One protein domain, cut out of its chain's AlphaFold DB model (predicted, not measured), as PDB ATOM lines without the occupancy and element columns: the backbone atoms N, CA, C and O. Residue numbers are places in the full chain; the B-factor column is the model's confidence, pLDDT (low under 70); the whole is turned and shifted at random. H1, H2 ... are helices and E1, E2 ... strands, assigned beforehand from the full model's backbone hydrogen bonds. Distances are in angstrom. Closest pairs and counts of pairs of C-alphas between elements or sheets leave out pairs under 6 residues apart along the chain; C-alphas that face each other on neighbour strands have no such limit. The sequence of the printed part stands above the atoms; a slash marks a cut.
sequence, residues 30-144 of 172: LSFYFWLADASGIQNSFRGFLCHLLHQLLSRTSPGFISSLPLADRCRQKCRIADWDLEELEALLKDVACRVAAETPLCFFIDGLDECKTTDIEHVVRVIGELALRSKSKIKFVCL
ATOM      1  N   LEU A  30     243.910 147.004 297.165       91.94
ATOM      2  CA  LEU A  30     244.567 147.685 298.274       91.94
ATOM      3  C   LEU A  30     243.661 148.798 298.786       91.94
ATOM      4  O   LEU A  30     242.929 149.391 297.998       91.94
ATOM      5  N   SER A  31     243.711 149.105 300.079       91.62
ATOM      6  CA  SER A  31     242.919 150.201 300.649       91.62
ATOM      7  C   SER A  31     243.694 151.044 301.658       91.62
ATOM      8  O   SER A  31     244.470 150.509 302.439       91.62
ATOM      9  N   PHE A  32     243.485 152.357 301.674       91.38
ATOM     10  CA  PHE A  32     244.092 153.263 302.650       91.38
ATOM     11  C   PHE A  32     243.132 154.392 303.020       91.38
ATOM     12  O   PHE A  32     242.521 154.989 302.137       91.38
ATOM     13  N   TYR A  33     243.001 154.677 304.317       90.00
ATOM     14  CA  TYR A  33     242.171 155.770 304.824       90.00
ATOM     15  C   TYR A  33     243.061 156.830 305.437       90.00
ATOM     16  O   TYR A  33     243.843 156.507 306.333       90.00
ATOM     17  N   PHE A  34     242.890 158.072 305.005       90.38
ATOM     18  CA  PHE A  34     243.406 159.197 305.760       90.38
ATOM     19  C   PHE A  34     242.475 159.475 306.939       90.38
ATOM     20  O   PHE A  34     241.275 159.652 306.744       90.38
ATOM     21  N   TRP A  35     243.033 159.485 308.149       89.50
ATOM     22  CA  TRP A  35     242.294 159.747 309.385       89.50
ATOM     23  C   TRP A  35     242.992 160.862 310.169       89.50
ATOM     24  O   TRP A  35     244.090 160.660 310.690       89.50
ATOM     25  N   LEU A  36     242.352 162.026 310.303       85.88
ATOM     26  CA  LEU A  36     242.926 163.194 310.987       85.88
ATOM     27  C   LEU A  36     242.980 163.029 312.511       85.88
ATOM     28  O   LEU A  36     243.967 163.400 313.136       85.88
ATOM     29  N   ALA A  37     241.940 162.451 313.113       84.50
ATOM     30  CA  ALA A  37     241.862 162.191 314.556       84.50
ATOM     31  C   ALA A  37     242.755 161.026 315.061       84.50
ATOM     32  O   ALA A  37     242.573 160.552 316.180       84.50
ATOM     33  N   ASP A  38     243.713 160.553 314.261       81.69
ATOM     34  CA  ASP A  38     244.711 159.579 314.698       81.69
ATOM     35  C   ASP A  38     245.741 160.278 315.592       81.69
ATOM     36  O   ASP A  38     246.462 161.173 315.149       81.69
ATOM     37  N   ALA A  39     245.843 159.837 316.848       77.50
ATOM     38  CA  ALA A  39     246.739 160.426 317.842       77.50
ATOM     39  C   ALA A  39     248.223 160.346 317.443       77.50
ATOM     40  O   ALA A  39     249.021 161.167 317.892       77.50
ATOM     41  N   SER A  40     248.604 159.379 316.599       80.69
ATOM     42  CA  SER A  40     249.986 159.252 316.120       80.69
ATOM     43  C   SER A  40     250.311 160.173 314.938       80.69
ATOM     44  O   SER A  40     251.485 160.380 314.624       80.69
ATOM     45  N   GLY A  41     249.293 160.719 314.262       84.69
ATOM     46  CA  GLY A  41     249.455 161.519 313.047       84.69
ATOM     47  C   GLY A  41     250.121 160.762 311.891       84.69
ATOM     48  O   GLY A  41     250.686 161.393 310.990       84.69
ATOM     49  N   ILE A  42     250.117 159.424 311.936       86.25
ATOM     50  CA  ILE A  42     250.654 158.565 310.880       86.25
ATOM     51  C   ILE A  42     249.570 158.351 309.831       86.25
ATOM     52  O   ILE A  42     249.860 158.490 308.643       86.25
ATOM     53  N   GLN A  43     248.326 158.085 310.241       87.88
ATOM     54  CA  GLN A  43     247.230 157.797 309.310       87.88
ATOM     55  C   GLN A  43     246.807 158.997 308.460       87.88
ATOM     56  O   GLN A  43     246.203 158.786 307.421       87.88
ATOM     57  N   ASN A  44     247.157 160.235 308.816       91.19
ATOM     58  CA  ASN A  44     246.935 161.403 307.955       91.19
ATOM     59  C   ASN A  44     248.179 161.856 307.163       91.19
ATOM     60  O   ASN A  44     248.120 162.865 306.462       91.19
ATOM     61  N   SER A  45     249.306 161.146 307.269       93.00
ATOM     62  CA  SER A  45     250.585 161.551 306.668       93.00
ATOM     63  C   SER A  45     250.913 160.818 305.368       93.00
ATOM     64  O   SER A  45     250.517 159.666 305.166       93.00
ATOM     65  N   PHE A  46     251.740 161.442 304.527       94.56
ATOM     66  CA  PHE A  46     252.319 160.818 303.334       94.56
ATOM     67  C   PHE A  46     253.122 159.560 303.681       94.56
ATOM     68  O   PHE A  46     253.015 158.533 303.015       94.56
ATOM     69  N   ARG A  47     253.872 159.598 304.788       94.12
ATOM     70  CA  ARG A  47     254.622 158.445 305.296       94.12
ATOM     71  C   ARG A  47     253.710 157.259 305.599       94.12
ATOM     72  O   ARG A  47     253.995 156.143 305.175       94.12
ATOM     73  N   GLY A  48     252.614 157.497 306.321       93.19
ATOM     74  CA  GLY A  48     251.638 156.457 306.639       93.19
ATOM     75  C   GLY A  48     250.992 155.876 305.388       93.19
ATOM     76  O   GLY A  48     250.902 154.655 305.270       93.19
ATOM     77  N   PHE A  49     250.638 156.735 304.428       94.56
ATOM     78  CA  PHE A  49     250.143 156.331 303.113       94.56
ATOM     79  C   PHE A  49     251.113 155.371 302.405       94.56
ATOM     80  O   PHE A  49     250.729 154.256 302.043       94.56
ATOM     81  N   LEU A  50     252.386 155.754 302.277       95.06
ATOM     82  CA  LEU A  50     253.403 154.935 301.623       95.06
ATOM     83  C   LEU A  50     253.660 153.612 302.367       95.06
ATOM     84  O   LEU A  50     253.603 152.541 301.759       95.06
ATOM     85  N   CYS A  51     253.902 153.664 303.684       92.38
ATOM     86  CA  CYS A  51     254.200 152.479 304.497       92.38
ATOM     87  C   CYS A  51     253.054 151.465 304.455       92.38
ATOM     88  O   CYS A  51     253.289 150.264 304.323       92.38
ATOM     89  N   HIS A  52     251.810 151.935 304.565       92.62
ATOM     90  CA  HIS A  52     250.650 151.059 304.624       92.62
ATOM     91  C   HIS A  52     250.387 150.359 303.285       92.62
ATOM     92  O   HIS A  52     250.135 149.149 303.260       92.62
ATOM     93  N   LEU A  53     250.485 151.089 302.168       94.62
ATOM     94  CA  LEU A  53     250.346 150.501 300.836       94.62
ATOM     95  C   LEU A  53     251.476 149.519 300.526       94.62
ATOM     96  O   LEU A  53     251.210 148.424 300.027       94.62
ATOM     97  N   LEU A  54     252.717 149.870 300.869       92.88
ATOM     98  CA  LEU A  54     253.860 148.987 300.674       92.88
ATOM     99  C   LEU A  54     253.710 147.697 301.490       92.88
ATOM    100  O   LEU A  54     253.872 146.608 300.946       92.88
ATOM    101  N   HIS A  55     253.326 147.800 302.764       91.25
ATOM    102  CA  HIS A  55     253.058 146.635 303.609       91.25
ATOM    103  C   HIS A  55     251.978 145.721 303.003       91.25
ATOM    104  O   HIS A  55     252.146 144.501 302.939       91.25
ATOM    105  N   GLN A  56     250.880 146.294 302.501       93.56
ATOM    106  CA  GLN A  56     249.827 145.531 301.828       93.56
ATOM    107  C   GLN A  56     250.265 144.870 300.514       93.56
ATOM    108  O   GLN A  56     249.737 143.814 300.172       93.56
ATOM    109  N   LEU A  57     251.183 145.473 299.756       92.50
ATOM    110  CA  LEU A  57     251.758 144.829 298.574       92.50
ATOM    111  C   LEU A  57     252.660 143.672 298.990       92.50
ATOM    112  O   LEU A  57     252.440 142.544 298.561       92.50
ATOM    113  N   LEU A  58     253.626 143.931 299.874       90.69
ATOM    114  CA  LEU A  58     254.624 142.941 300.277       90.69
ATOM    115  C   LEU A  58     253.992 141.721 300.954       90.69
ATOM    116  O   LEU A  58     254.347 140.592 300.625       90.69
ATOM    117  N   SER A  59     252.993 141.924 301.818       89.56
ATOM    118  CA  SER A  59     252.238 140.835 302.467       89.56
ATOM    119  C   SER A  59     251.485 139.918 301.495       89.56
ATOM    120  O   SER A  59     251.094 138.817 301.875       89.56
ATOM    121  N   ARG A  60     251.277 140.349 300.246       86.88
ATOM    122  CA  ARG A  60     250.624 139.567 299.186       86.88
ATOM    123  C   ARG A  60     251.610 139.011 298.158       86.88
ATOM    124  O   ARG A  60     251.189 138.348 297.215       86.88
ATOM    125  N   THR A  61     252.903 139.279 298.326       87.25
ATOM    126  CA  THR A  61     253.968 138.780 297.449       87.25
ATOM    127  C   THR A  61     254.687 137.587 298.067       87.25
ATOM    128  O   THR A  61     254.683 137.400 299.283       87.25
ATOM    129  N   SER A  62     255.304 136.754 297.229       87.75
ATOM    130  CA  SER A  62     256.059 135.596 297.703       87.75
ATOM    131  C   SER A  62     257.390 136.017 298.353       87.75
ATOM    132  O   SER A  62     257.968 137.040 297.978       87.75
ATOM    133  N   PRO A  63     257.959 135.206 299.262       85.19
ATOM    134  CA  PRO A  63     259.293 135.465 299.811       85.19
ATOM    135  C   PRO A  63     260.388 135.588 298.737       85.19
ATOM    136  O   PRO A  63     261.329 136.366 298.898       85.19
ATOM    137  N   GLY A  64     260.249 134.860 297.622       86.38
ATOM    138  CA  GLY A  64     261.149 134.966 296.470       86.38
ATOM    139  C   GLY A  64     261.058 136.327 295.777       86.38
ATOM    140  O   GLY A  64     262.088 136.908 295.451       86.38
ATOM    141  N   PHE A  65     259.848 136.885 295.644       88.56
ATOM    142  CA  PHE A  65     259.665 138.249 295.146       88.56
ATOM    143  C   PHE A  65     260.373 139.256 296.059       88.56
ATOM    144  O   PHE A  65     261.194 140.039 295.585       88.56
ATOM    145  N   ILE A  66     260.128 139.183 297.372       84.75
ATOM    146  CA  ILE A  66     260.744 140.084 298.360       84.75
ATOM    147  C   ILE A  66     262.275 139.999 298.301       84.75
ATOM    148  O   ILE A  66     262.949 141.023 298.329       84.75
ATOM    149  N   SER A  67     262.825 138.790 298.158       84.56
ATOM    150  CA  SER A  67     264.276 138.563 298.073       84.56
ATOM    151  C   SER A  67     264.902 139.087 296.776       84.56
ATOM    152  O   SER A  67     266.098 139.344 296.744       84.56
ATOM    153  N   SER A  68     264.111 139.265 295.714       86.50
ATOM    154  CA  SER A  68     264.565 139.840 294.438       86.50
ATOM    155  C   SER A  68     264.474 141.368 294.377       86.50
ATOM    156  O   SER A  68     264.850 141.975 293.369       86.50
ATOM    157  N   LEU A  69     263.951 142.008 295.430       84.12
ATOM    158  CA  LEU A  69     263.918 143.462 295.507       84.12
ATOM    159  C   LEU A  69     265.346 143.997 295.689       84.12
ATOM    160  O   LEU A  69     266.043 143.540 296.594       84.12
ATOM    161  N   PRO A  70     265.770 145.014 294.913       75.56
ATOM    162  CA  PRO A  70     267.121 145.582 295.004       75.56
ATOM    163  C   PRO A  70     267.509 146.078 296.404       75.56
ATOM    164  O   PRO A  70     268.686 146.214 296.718       75.56
ATOM    165  N   LEU A  71     266.511 146.368 297.241       73.62
ATOM    166  CA  LEU A  71     266.679 146.906 298.586       73.62
ATOM    167  C   LEU A  71     266.485 145.861 299.693       73.62
ATOM    168  O   LEU A  71     266.508 146.243 300.857       73.62
ATOM    169  N   ALA A  72     266.310 144.570 299.381       71.12
ATOM    170  CA  ALA A  72     265.924 143.543 300.357       71.12
ATOM    171  C   ALA A  72     266.797 143.531 301.629       71.12
ATOM    172  O   ALA A  72     266.259 143.465 302.736       71.12
ATOM    173  N   ASP A  73     268.117 143.678 301.496       72.00
ATOM    174  CA  ASP A  73     269.033 143.712 302.643       72.00
ATOM    175  C   ASP A  73     268.919 145.002 303.465       72.00
ATOM    176  O   ASP A  73     268.956 144.962 304.696       72.00
ATOM    177  N   ARG A  74     268.693 146.147 302.807       71.00
ATOM    178  CA  ARG A  74     268.447 147.437 303.476       71.00
ATOM    179  C   ARG A  74     267.090 147.453 304.178       71.00
ATOM    180  O   ARG A  74     266.980 147.998 305.272       71.00
ATOM    181  N   CYS A  75     266.077 146.809 303.595       71.44
ATOM    182  CA  CYS A  75     264.754 146.653 304.195       71.44
ATOM    183  C   CYS A  75     264.823 145.882 305.523       71.44
ATOM    184  O   CYS A  75     264.132 146.245 306.470       71.44
ATOM    185  N   ARG A  76     265.667 144.841 305.612       71.75
ATOM    186  CA  ARG A  76     265.806 143.992 306.815       71.75
ATOM    187  C   ARG A  76     266.334 144.740 308.040       71.75
ATOM    188  O   ARG A  76     266.097 144.299 309.157       71.75
ATOM    189  N   GLN A  77     267.042 145.847 307.832       73.62
ATOM    190  CA  GLN A  77     267.612 146.657 308.911       73.62
ATOM    191  C   GLN A  77     266.634 147.717 309.441       73.62
ATOM    192  O   GLN A  77     266.915 148.352 310.455       73.62
ATOM    193  N   LYS A  78     265.493 147.923 308.771       76.75
ATOM    194  CA  LYS A  78     264.512 148.952 309.127       76.75
ATOM    195  C   LYS A  78     263.370 148.327 309.922       76.75
ATOM    196  O   LYS A  78     262.526 147.621 309.372       76.75
ATOM    197  N   CYS A  79     263.333 148.612 311.217       70.94
ATOM    198  CA  CYS A  79     262.375 148.018 312.153       70.94
ATOM    199  C   CYS A  79     261.228 148.973 312.506       70.94
ATOM    200  O   CYS A  79     260.180 148.541 312.983       70.94
ATOM    201  N   ARG A  80     261.414 150.280 312.291       76.88
ATOM    202  CA  ARG A  80     260.446 151.331 312.607       76.88
ATOM    203  C   ARG A  80     260.107 152.149 311.371       76.88
ATOM    204  O   ARG A  80     260.918 152.337 310.472       76.88
ATOM    205  N   ILE A  81     258.903 152.719 311.370       74.38
ATOM    206  CA  ILE A  81     258.424 153.634 310.321       74.38
ATOM    207  C   ILE A  81     259.368 154.839 310.142       74.38
ATOM    208  O   ILE A  81     259.519 155.333 309.026       74.38
ATOM    209  N   ALA A  82     260.015 155.290 311.219       79.44
ATOM    210  CA  ALA A  82     260.964 156.402 311.206       79.44
ATOM    211  C   ALA A  82     262.313 156.065 310.540       79.44
ATOM    212  O   ALA A  82     262.995 156.978 310.093       79.44
ATOM    213  N   ASP A  83     262.672 154.782 310.421       79.12
ATOM    214  CA  ASP A  83     263.955 154.353 309.842       79.12
ATOM    215  C   ASP A  83     263.974 154.490 308.309       79.12
ATOM    216  O   ASP A  83     265.015 154.361 307.659       79.12
ATOM    217  N   TRP A  84     262.804 154.692 307.702       82.12
ATOM    218  CA  TRP A  84     262.644 154.838 306.262       82.12
ATOM    219  C   TRP A  84     262.838 156.289 305.841       82.12
ATOM    220  O   TRP A  84     262.185 157.189 306.369       82.12
ATOM    221  N   ASP A  85     263.671 156.522 304.839       88.69
ATOM    222  CA  ASP A  85     263.628 157.790 304.127       88.69
ATOM    223  C   ASP A  85     262.364 157.853 303.238       88.69
ATOM    224  O   ASP A  85     261.870 156.814 302.790       88.69
ATOM    225  N   LEU A  86     261.791 159.046 303.038       90.50
ATOM    226  CA  LEU A  86     260.560 159.193 302.250       90.50
ATOM    227  C   LEU A  86     260.789 158.913 300.764       90.50
ATOM    228  O   LEU A  86     259.958 158.243 300.151       90.50
ATOM    229  N   GLU A  87     261.900 159.382 300.196       90.75
ATOM    230  CA  GLU A  87     262.241 159.145 298.792       90.75
ATOM    231  C   GLU A  87     262.522 157.660 298.565       90.75
ATOM    232  O   GLU A  87     262.030 157.067 297.602       90.75
ATOM    233  N   GLU A  88     263.238 157.029 299.501       89.75
ATOM    234  CA  GLU A  88     263.477 155.583 299.489       89.75
ATOM    235  C   GLU A  88     262.160 154.793 299.513       89.75
ATOM    236  O   GLU A  88     261.965 153.867 298.720       89.75
ATOM    237  N   LEU A  89     261.244 155.160 300.408       90.81
ATOM    238  CA  LEU A  89     259.968 154.474 300.577       90.81
ATOM    239  C   LEU A  89     259.060 154.646 299.354       90.81
ATOM    240  O   LEU A  89     258.400 153.700 298.922       90.81
ATOM    241  N   GLU A  90     259.048 155.843 298.774       93.94
ATOM    242  CA  GLU A  90     258.309 156.147 297.557       93.94
ATOM    243  C   GLU A  90     258.854 155.369 296.352       93.94
ATOM    244  O   GLU A  90     258.085 154.756 295.605       93.94
ATOM    245  N   ALA A  91     260.177 155.359 296.169       91.69
ATOM    246  CA  ALA A  91     260.832 154.609 295.104       91.69
ATOM    247  C   ALA A  91     260.539 153.108 295.224       91.69
ATOM    248  O   ALA A  91     260.194 152.462 294.230       91.69
ATOM    249  N   LEU A  92     260.600 152.572 296.447       91.62
ATOM    250  CA  LEU A  92     260.300 151.173 296.721       91.62
ATOM    251  C   LEU A  92     258.827 150.841 296.458       91.62
ATOM    252  O   LEU A  92     258.543 149.842 295.797       91.62
ATOM    253  N   LEU A  93     257.885 151.682 296.905       93.62
ATOM    254  CA  LEU A  93     256.461 151.504 296.602       93.62
ATOM    255  C   LEU A  93     256.224 151.448 295.092       93.62
ATOM    256  O   LEU A  93     255.512 150.566 294.612       93.62
ATOM    257  N   LYS A  94     256.836 152.367 294.341       92.81
ATOM    258  CA  LYS A  94     256.706 152.422 292.885       92.81
ATOM    259  C   LYS A  94     257.262 151.187 292.192       92.81
ATOM    260  O   LYS A  94     256.592 150.638 291.321       92.81
ATOM    261  N   ASP A  95     258.465 150.755 292.562       91.62
ATOM    262  CA  ASP A  95     259.092 149.560 291.992       91.62
ATOM    263  C   ASP A  95     258.251 148.309 292.275       91.62
ATOM    264  O   ASP A  95     257.860 147.599 291.345       91.62
ATOM    265  N   VAL A  96     257.873 148.094 293.540       92.75
ATOM    266  CA  VAL A  96     257.042 146.955 293.951       92.75
ATOM    267  C   VAL A  96     255.697 146.978 293.229       92.75
ATOM    268  O   VAL A  96     255.304 145.970 292.646       92.75
ATOM    269  N   ALA A  97     255.003 148.119 293.207       93.62
ATOM    270  CA  ALA A  97     253.709 148.237 292.541       93.62
ATOM    271  C   ALA A  97     253.809 147.943 291.038       93.62
ATOM    272  O   ALA A  97     252.990 147.191 290.516       93.62
ATOM    273  N   CYS A  98     254.817 148.478 290.339       91.75
ATOM    274  CA  CYS A  98     255.012 148.216 288.912       91.75
ATOM    275  C   CYS A  98     255.319 146.740 288.623       91.75
ATOM    276  O   CYS A  98     254.750 146.178 287.687       91.75
ATOM    277  N   ARG A  99     256.182 146.102 289.424       91.94
ATOM    278  CA  ARG A  99     256.514 144.678 289.265       91.94
ATOM    279  C   ARG A  99     255.305 143.786 289.523       91.94
ATOM    280  O   ARG A  99     255.013 142.917 288.711       91.94
ATOM    281  N   VAL A 100     254.554 144.042 290.598       91.88
ATOM    282  CA  VAL A 100     253.324 143.291 290.890       91.88
ATOM    283  C   VAL A 100     252.281 143.514 289.789       91.88
ATOM    284  O   VAL A 100     251.658 142.555 289.340       91.88
ATOM    285  N   ALA A 101     252.132 144.747 289.293       91.81
ATOM    286  CA  ALA A 101     251.181 145.090 288.234       91.81
ATOM    287  C   ALA A 101     251.465 144.414 286.881       91.81
ATOM    288  O   ALA A 101     250.543 144.271 286.072       91.81
ATOM    289  N   ALA A 102     252.705 143.978 286.631       90.06
ATOM    290  CA  ALA A 102     253.052 143.212 285.434       90.06
ATOM    291  C   ALA A 102     252.320 141.858 285.388       90.06
ATOM    292  O   ALA A 102     251.935 141.378 284.317       90.06
ATOM    293  N   GLU A 103     252.067 141.267 286.555       89.50
ATOM    294  CA  GLU A 103     251.397 139.977 286.679       89.50
ATOM    295  C   GLU A 103     249.943 140.127 287.123       89.50
ATOM    296  O   GLU A 103     249.056 139.498 286.548       89.50
ATOM    297  N   THR A 104     249.671 140.997 288.091       91.12
ATOM    298  CA  THR A 104     248.366 141.116 288.744       91.12
ATOM    299  C   THR A 104     247.871 142.559 288.694       91.12
ATOM    300  O   THR A 104     248.497 143.422 289.304       91.12
ATOM    301  N   PRO A 105     246.736 142.855 288.029       91.94
ATOM    302  CA  PRO A 105     246.170 144.201 288.031       91.94
ATOM    303  C   PRO A 105     245.924 144.705 289.460       91.94
ATOM    304  O   PRO A 105     245.345 143.988 290.276       91.94
ATOM    305  N   LEU A 106     246.335 145.932 289.766       92.69
ATOM    306  CA  LEU A 106     246.219 146.533 291.095       92.69
ATOM    307  C   LEU A 106     245.128 147.601 291.122       92.69
ATOM    308  O   LEU A 106     245.103 148.489 290.273       92.69
ATOM    309  N   CYS A 107     244.267 147.558 292.132       91.75
ATOM    310  CA  CYS A 107     243.290 148.605 292.397       91.75
ATOM    311  C   CYS A 107     243.472 149.148 293.815       91.75
ATOM    312  O   CYS A 107     243.362 148.401 294.783       91.75
ATOM    313  N   PHE A 108     243.734 150.444 293.936       90.50
ATOM    314  CA  PHE A 108     243.930 151.140 295.202       90.50
ATOM    315  C   PHE A 108     242.680 151.946 295.554       90.50
ATOM    316  O   PHE A 108     242.298 152.836 294.804       90.50
ATOM    317  N   PHE A 109     242.068 151.677 296.701       90.31
ATOM    318  CA  PHE A 109     240.978 152.468 297.265       90.31
ATOM    319  C   PHE A 109     241.530 153.418 298.320       90.31
ATOM    320  O   PHE A 109     241.999 152.979 299.367       90.31
ATOM    321  N   ILE A 110     241.469 154.712 298.053       89.56
ATOM    322  CA  ILE A 110     241.958 155.754 298.949       89.56
ATOM    323  C   ILE A 110     240.752 156.582 299.370       89.56
ATOM    324  O   ILE A 110     240.035 157.072 298.508       89.56
ATOM    325  N   ASP A 111     240.503 156.723 300.665       87.00
ATOM    326  CA  ASP A 111     239.382 157.510 301.196       87.00
ATOM    327  C   ASP A 111     239.894 158.526 302.221       87.00
ATOM    328  O   ASP A 111     240.989 158.367 302.767       87.00
ATOM    329  N   GLY A 112     239.109 159.574 302.455       87.88
ATOM    330  CA  GLY A 112     239.463 160.668 303.356       87.88
ATOM    331  C   GLY A 112     240.562 161.583 302.818       87.88
ATOM    332  O   GLY A 112     241.297 162.152 303.607       87.88
ATOM    333  N   LEU A 113     240.737 161.745 301.499       86.69
ATOM    334  CA  LEU A 113     241.816 162.607 300.964       86.69
ATOM    335  C   LEU A 113     241.828 164.044 301.530       86.69
ATOM    336  O   LEU A 113     242.873 164.684 301.547       86.69
ATOM    337  N   ASP A 114     240.686 164.551 301.986       84.56
ATOM    338  CA  ASP A 114     240.516 165.816 302.712       84.56
ATOM    339  C   ASP A 114     241.076 165.812 304.144       84.56
ATOM    340  O   ASP A 114     241.376 166.873 304.680       84.56
ATOM    341  N   GLU A 115     241.248 164.640 304.747       88.88
ATOM    342  CA  GLU A 115     241.888 164.435 306.048       88.88
ATOM    343  C   GLU A 115     243.413 164.261 305.943       88.88
ATOM    344  O   GLU A 115     244.092 164.130 306.964       88.88
ATOM    345  N   CYS A 116     243.974 164.258 304.729       89.50
ATOM    346  CA  CYS A 116     245.418 164.258 304.509       89.50
ATOM    347  C   CYS A 116     246.040 165.579 304.988       89.50
ATOM    348  O   CYS A 116     245.460 166.653 304.815       89.50
ATOM    349  N   LYS A 117     247.252 165.525 305.554       91.06
ATOM    350  CA  LYS A 117     248.006 166.737 305.898       91.06
ATOM    351  C   LYS A 117     248.180 167.622 304.662       91.06
ATOM    352  O   LYS A 117     248.618 167.161 303.611       91.06
ATOM    353  N   THR A 118     247.914 168.917 304.810       88.31
ATOM    354  CA  THR A 118     248.006 169.887 303.706       88.31
ATOM    355  C   THR A 118     249.400 169.943 303.078       88.31
ATOM    356  O   THR A 118     249.516 170.150 301.879       88.31
ATOM    357  N   THR A 119     250.460 169.712 303.855       91.12
ATOM    358  CA  THR A 119     251.849 169.647 303.359       91.12
ATOM    359  C   THR A 119     252.126 168.420 302.487       91.12
ATOM    360  O   THR A 119     253.061 168.408 301.690       91.12
ATOM    361  N   ASP A 120     251.312 167.379 302.638       92.50
ATOM    362  CA  ASP A 120     251.561 166.038 302.117       92.50
ATOM    363  C   ASP A 120     250.681 165.727 300.895       92.50
ATOM    364  O   ASP A 120     251.019 164.851 300.097       92.50
ATOM    365  N   ILE A 121     249.572 166.453 300.711       89.44
ATOM    366  CA  ILE A 121     248.583 166.176 299.658       89.44
ATOM    367  C   ILE A 121     249.183 166.219 298.248       89.44
ATOM    368  O   ILE A 121     248.878 165.356 297.427       89.44
ATOM    369  N   GLU A 122     250.082 167.167 297.970       89.94
ATOM    370  CA  GLU A 122     250.749 167.273 296.667       89.94
ATOM    371  C   GLU A 122     251.626 166.047 296.384       89.94
ATOM    372  O   GLU A 122     251.616 165.512 295.274       89.94
ATOM    373  N   HIS A 123     252.313 165.534 297.407       93.62
ATOM    374  CA  HIS A 123     253.132 164.329 297.310       93.62
ATOM    375  C   HIS A 123     252.267 163.087 297.065       93.62
ATOM    376  O   HIS A 123     252.585 162.269 296.199       93.62
ATOM    377  N   VAL A 124     251.132 162.972 297.764       92.69
ATOM    378  CA  VAL A 124     250.152 161.891 297.561       92.69
ATOM    379  C   VAL A 124     249.627 161.898 296.123       92.69
ATOM    380  O   VAL A 124     249.681 160.872 295.442       92.69
ATOM    381  N   VAL A 125     249.156 163.051 295.636       89.94
ATOM    382  CA  VAL A 125     248.618 163.196 294.274       89.94
ATOM    383  C   VAL A 125     249.685 162.882 293.226       89.94
ATOM    384  O   VAL A 125     249.402 162.156 292.271       89.94
ATOM    385  N   ARG A 126     250.920 163.359 293.424       93.88
ATOM    386  CA  ARG A 126     252.046 163.083 292.526       93.88
ATOM    387  C   ARG A 126     252.320 161.585 292.408       93.88
ATOM    388  O   ARG A 126     252.355 161.062 291.296       93.88
ATOM    389  N   VAL A 127     252.442 160.875 293.531       92.75
ATOM    390  CA  VAL A 127     252.701 159.423 293.533       92.75
ATOM    391  C   VAL A 127     251.571 158.645 292.862       92.75
ATOM    392  O   VAL A 127     251.839 157.739 292.071       92.75
ATOM    393  N   ILE A 128     250.314 159.003 293.140       91.69
ATOM    394  CA  ILE A 128     249.142 158.394 292.497       91.69
ATOM    395  C   ILE A 128     249.201 158.593 290.976       91.69
ATOM    396  O   ILE A 128     249.041 157.629 290.224       91.69
ATOM    397  N   GLY A 129     249.465 159.823 290.525       89.12
ATOM    398  CA  GLY A 129     249.561 160.160 289.105       89.12
ATOM    399  C   GLY A 129     250.670 159.386 288.397       89.12
ATOM    400  O   GLY A 129     250.433 158.742 287.375       89.12
ATOM    401  N   GLU A 130     251.871 159.367 288.970       90.75
ATOM    402  CA  GLU A 130     253.015 158.649 288.405       90.75
ATOM    403  C   GLU A 130     252.772 157.132 288.332       90.75
ATOM    404  O   GLU A 130     253.086 156.502 287.320       90.75
ATOM    405  N   LEU A 131     252.176 156.526 289.365       89.62
ATOM    406  CA  LEU A 131     251.825 155.100 289.365       89.62
ATOM    407  C   LEU A 131     250.750 154.763 288.325       89.62
ATOM    408  O   LEU A 131     250.846 153.733 287.651       89.62
ATOM    409  N   ALA A 132     249.743 155.625 288.174       87.50
ATOM    410  CA  ALA A 132     248.696 155.449 287.175       87.50
ATOM    411  C   ALA A 132     249.279 155.478 285.751       87.50
ATOM    412  O   ALA A 132     249.005 154.575 284.956       87.50
ATOM    413  N   LEU A 133     250.147 156.454 285.459       86.25
ATOM    414  CA  LEU A 133     250.768 156.639 284.143       86.25
ATOM    415  C   LEU A 133     251.744 155.513 283.770       86.25
ATOM    416  O   LEU A 133     251.791 155.088 282.617       86.25
ATOM    417  N   ARG A 134     252.501 154.982 284.736       81.31
ATOM    418  CA  ARG A 134     253.539 153.967 284.476       81.31
ATOM    419  C   ARG A 134     253.004 152.581 284.101       81.31
ATOM    420  O   ARG A 134     253.769 151.754 283.611       81.31
ATOM    421  N   SER A 135     251.726 152.287 284.338       71.25
ATOM    422  CA  SER A 135     251.250 150.897 284.424       71.25
ATOM    423  C   SER A 135     250.524 150.318 283.201       71.25
ATOM    424  O   SER A 135     249.982 149.219 283.303       71.25
ATOM    425  N   LYS A 136     250.467 151.007 282.050       70.25
ATOM    426  CA  LYS A 136     249.704 150.557 280.855       70.25
ATOM    427  C   LYS A 136     248.289 150.034 281.205       70.25
ATOM    428  O   LYS A 136     247.872 148.976 280.735       70.25
ATOM    429  N   SER A 137     247.570 150.750 282.073       76.81
ATOM    430  CA  SER A 137     246.211 150.416 282.543       76.81
ATOM    431  C   SER A 137     246.087 149.215 283.497       76.81
ATOM    432  O   SER A 137     244.967 148.746 283.721       76.81
ATOM    433  N   LYS A 138     247.192 148.713 284.070       87.69
ATOM    434  CA  LYS A 138     247.192 147.632 285.077       87.69
ATOM    435  C   LYS A 138     247.082 148.124 286.516       87.69
ATOM    436  O   LYS A 138     246.718 147.333 287.378       87.69
ATOM    437  N   ILE A 139     247.343 149.400 286.775       91.50
ATOM    438  CA  ILE A 139     247.128 150.043 288.071       91.50
ATOM    439  C   ILE A 139     245.969 151.027 287.948       91.50
ATOM    440  O   ILE A 139     245.913 151.823 287.011       91.50
ATOM    441  N   LYS A 140     245.053 150.984 288.916       89.81
ATOM    442  CA  LYS A 140     243.964 151.945 289.061       89.81
ATOM    443  C   LYS A 140     243.852 152.453 290.485       89.81
ATOM    444  O   LYS A 140     244.088 151.714 291.436       89.81
ATOM    445  N   PHE A 141     243.431 153.703 290.603       88.19
ATOM    446  CA  PHE A 141     243.141 154.353 291.870       88.19
ATOM    447  C   PHE A 141     241.670 154.755 291.902       88.19
ATOM    448  O   PHE A 141     241.134 155.273 290.925       88.19
ATOM    449  N   VAL A 142     241.027 154.498 293.032       85.81
ATOM    450  CA  VAL A 142     239.690 154.958 293.380       85.81
ATOM    451  C   VAL A 142     239.863 155.851 294.593       85.81
ATOM    452  O   VAL A 142     240.064 155.367 295.703       85.81
ATOM    453  N   CYS A 143     239.829 157.153 294.352       85.06
ATOM    454  CA  CYS A 143     240.038 158.172 295.365       85.06
ATOM    455  C   CYS A 143     238.695 158.743 295.812       85.06
ATOM    456  O   CYS A 143     237.866 159.116 294.986       85.06
ATOM    457  N   LEU A 144     238.486 158.814 297.119       79.62
ATOM    458  CA  LEU A 144     237.286 159.328 297.747       79.62
ATOM    459  C   LEU A 144     237.681 160.465 298.672       79.62
ATOM    460  O   LEU A 144     238.649 160.391 299.433       79.62
TER     461      LEU A 144
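AT A GLANCE: This is residues 30 to 144 of the 172 residues of an uncharacterized protein of Byssothecium circinans (UniProt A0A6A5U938). A small wall of three parallel strands, E1 E2 E3, has helix H1 packed over E1, and H1, H4 and H5 form a triangle of helices running the same way. H4 and H5 only graze the wall, and the short H2 and H3 lie farthest out. The 115 printed residues, of mixed class, hold E1 H1 H2 H3 H4 E2 H5 E3 in chain order. The whole is compact, with radius of gyration of the C-alphas 13.8 A and spans of 38 by 34 by 20 A.

HOW THE PARTS SIT: Inner strand E2, residues 106 to 111, is parallel to E1, residues 30 to 33, with N 32 and O 109 2.8 A apart, and to E3, residues 139 to 143, with N 142 and O 108 2.7 A apart. H1, residues 46 to 58, is over E1 at a height of 8.5 A over the sheet. H4, residues 86 to 103, touches H1, closest C-alphas Leu 54 and Leu 93 at 5.4 A. H5, residues 121 to 134, touches H4 with the C-alphas of Lys 94 and Leu 131 closest at 6.6 A, and H1 only at their ends, Phe 46 and Val 124 closest at 6.3 A. H2, residues 63 to 67, and H3, residues 72 to 76, are not on the sheet. E2, H5, E3 is a strand-helix-strand unit, parallel neighbour strands with a helix between, its crossover right-handed; E1, H1 to H4, E2 is another. Every O i to N i+4 pair is within hydrogen-bond range in H1, H2, H3 and H5, and 13 of 14 in H4.

IN THESE COORDINATES: E1 begins at C-alpha 30 (244.567, 147.685, 298.274), and E3 ends at C-alpha 143 (240.038, 158.172, 295.365). H4 measures 26.4 A, H5 20.1 A, H1 18.3 A and E2 16.4 A.

THE WHOLE: The farthest C-alphas, Ala 39 and Lys 136, are 38.4 A apart. The printed part has no cut; the link E1 to H1, residues 34 to 45, is long. Mean pLDDT of the printed part is 87.2, and no printed residue is under 70.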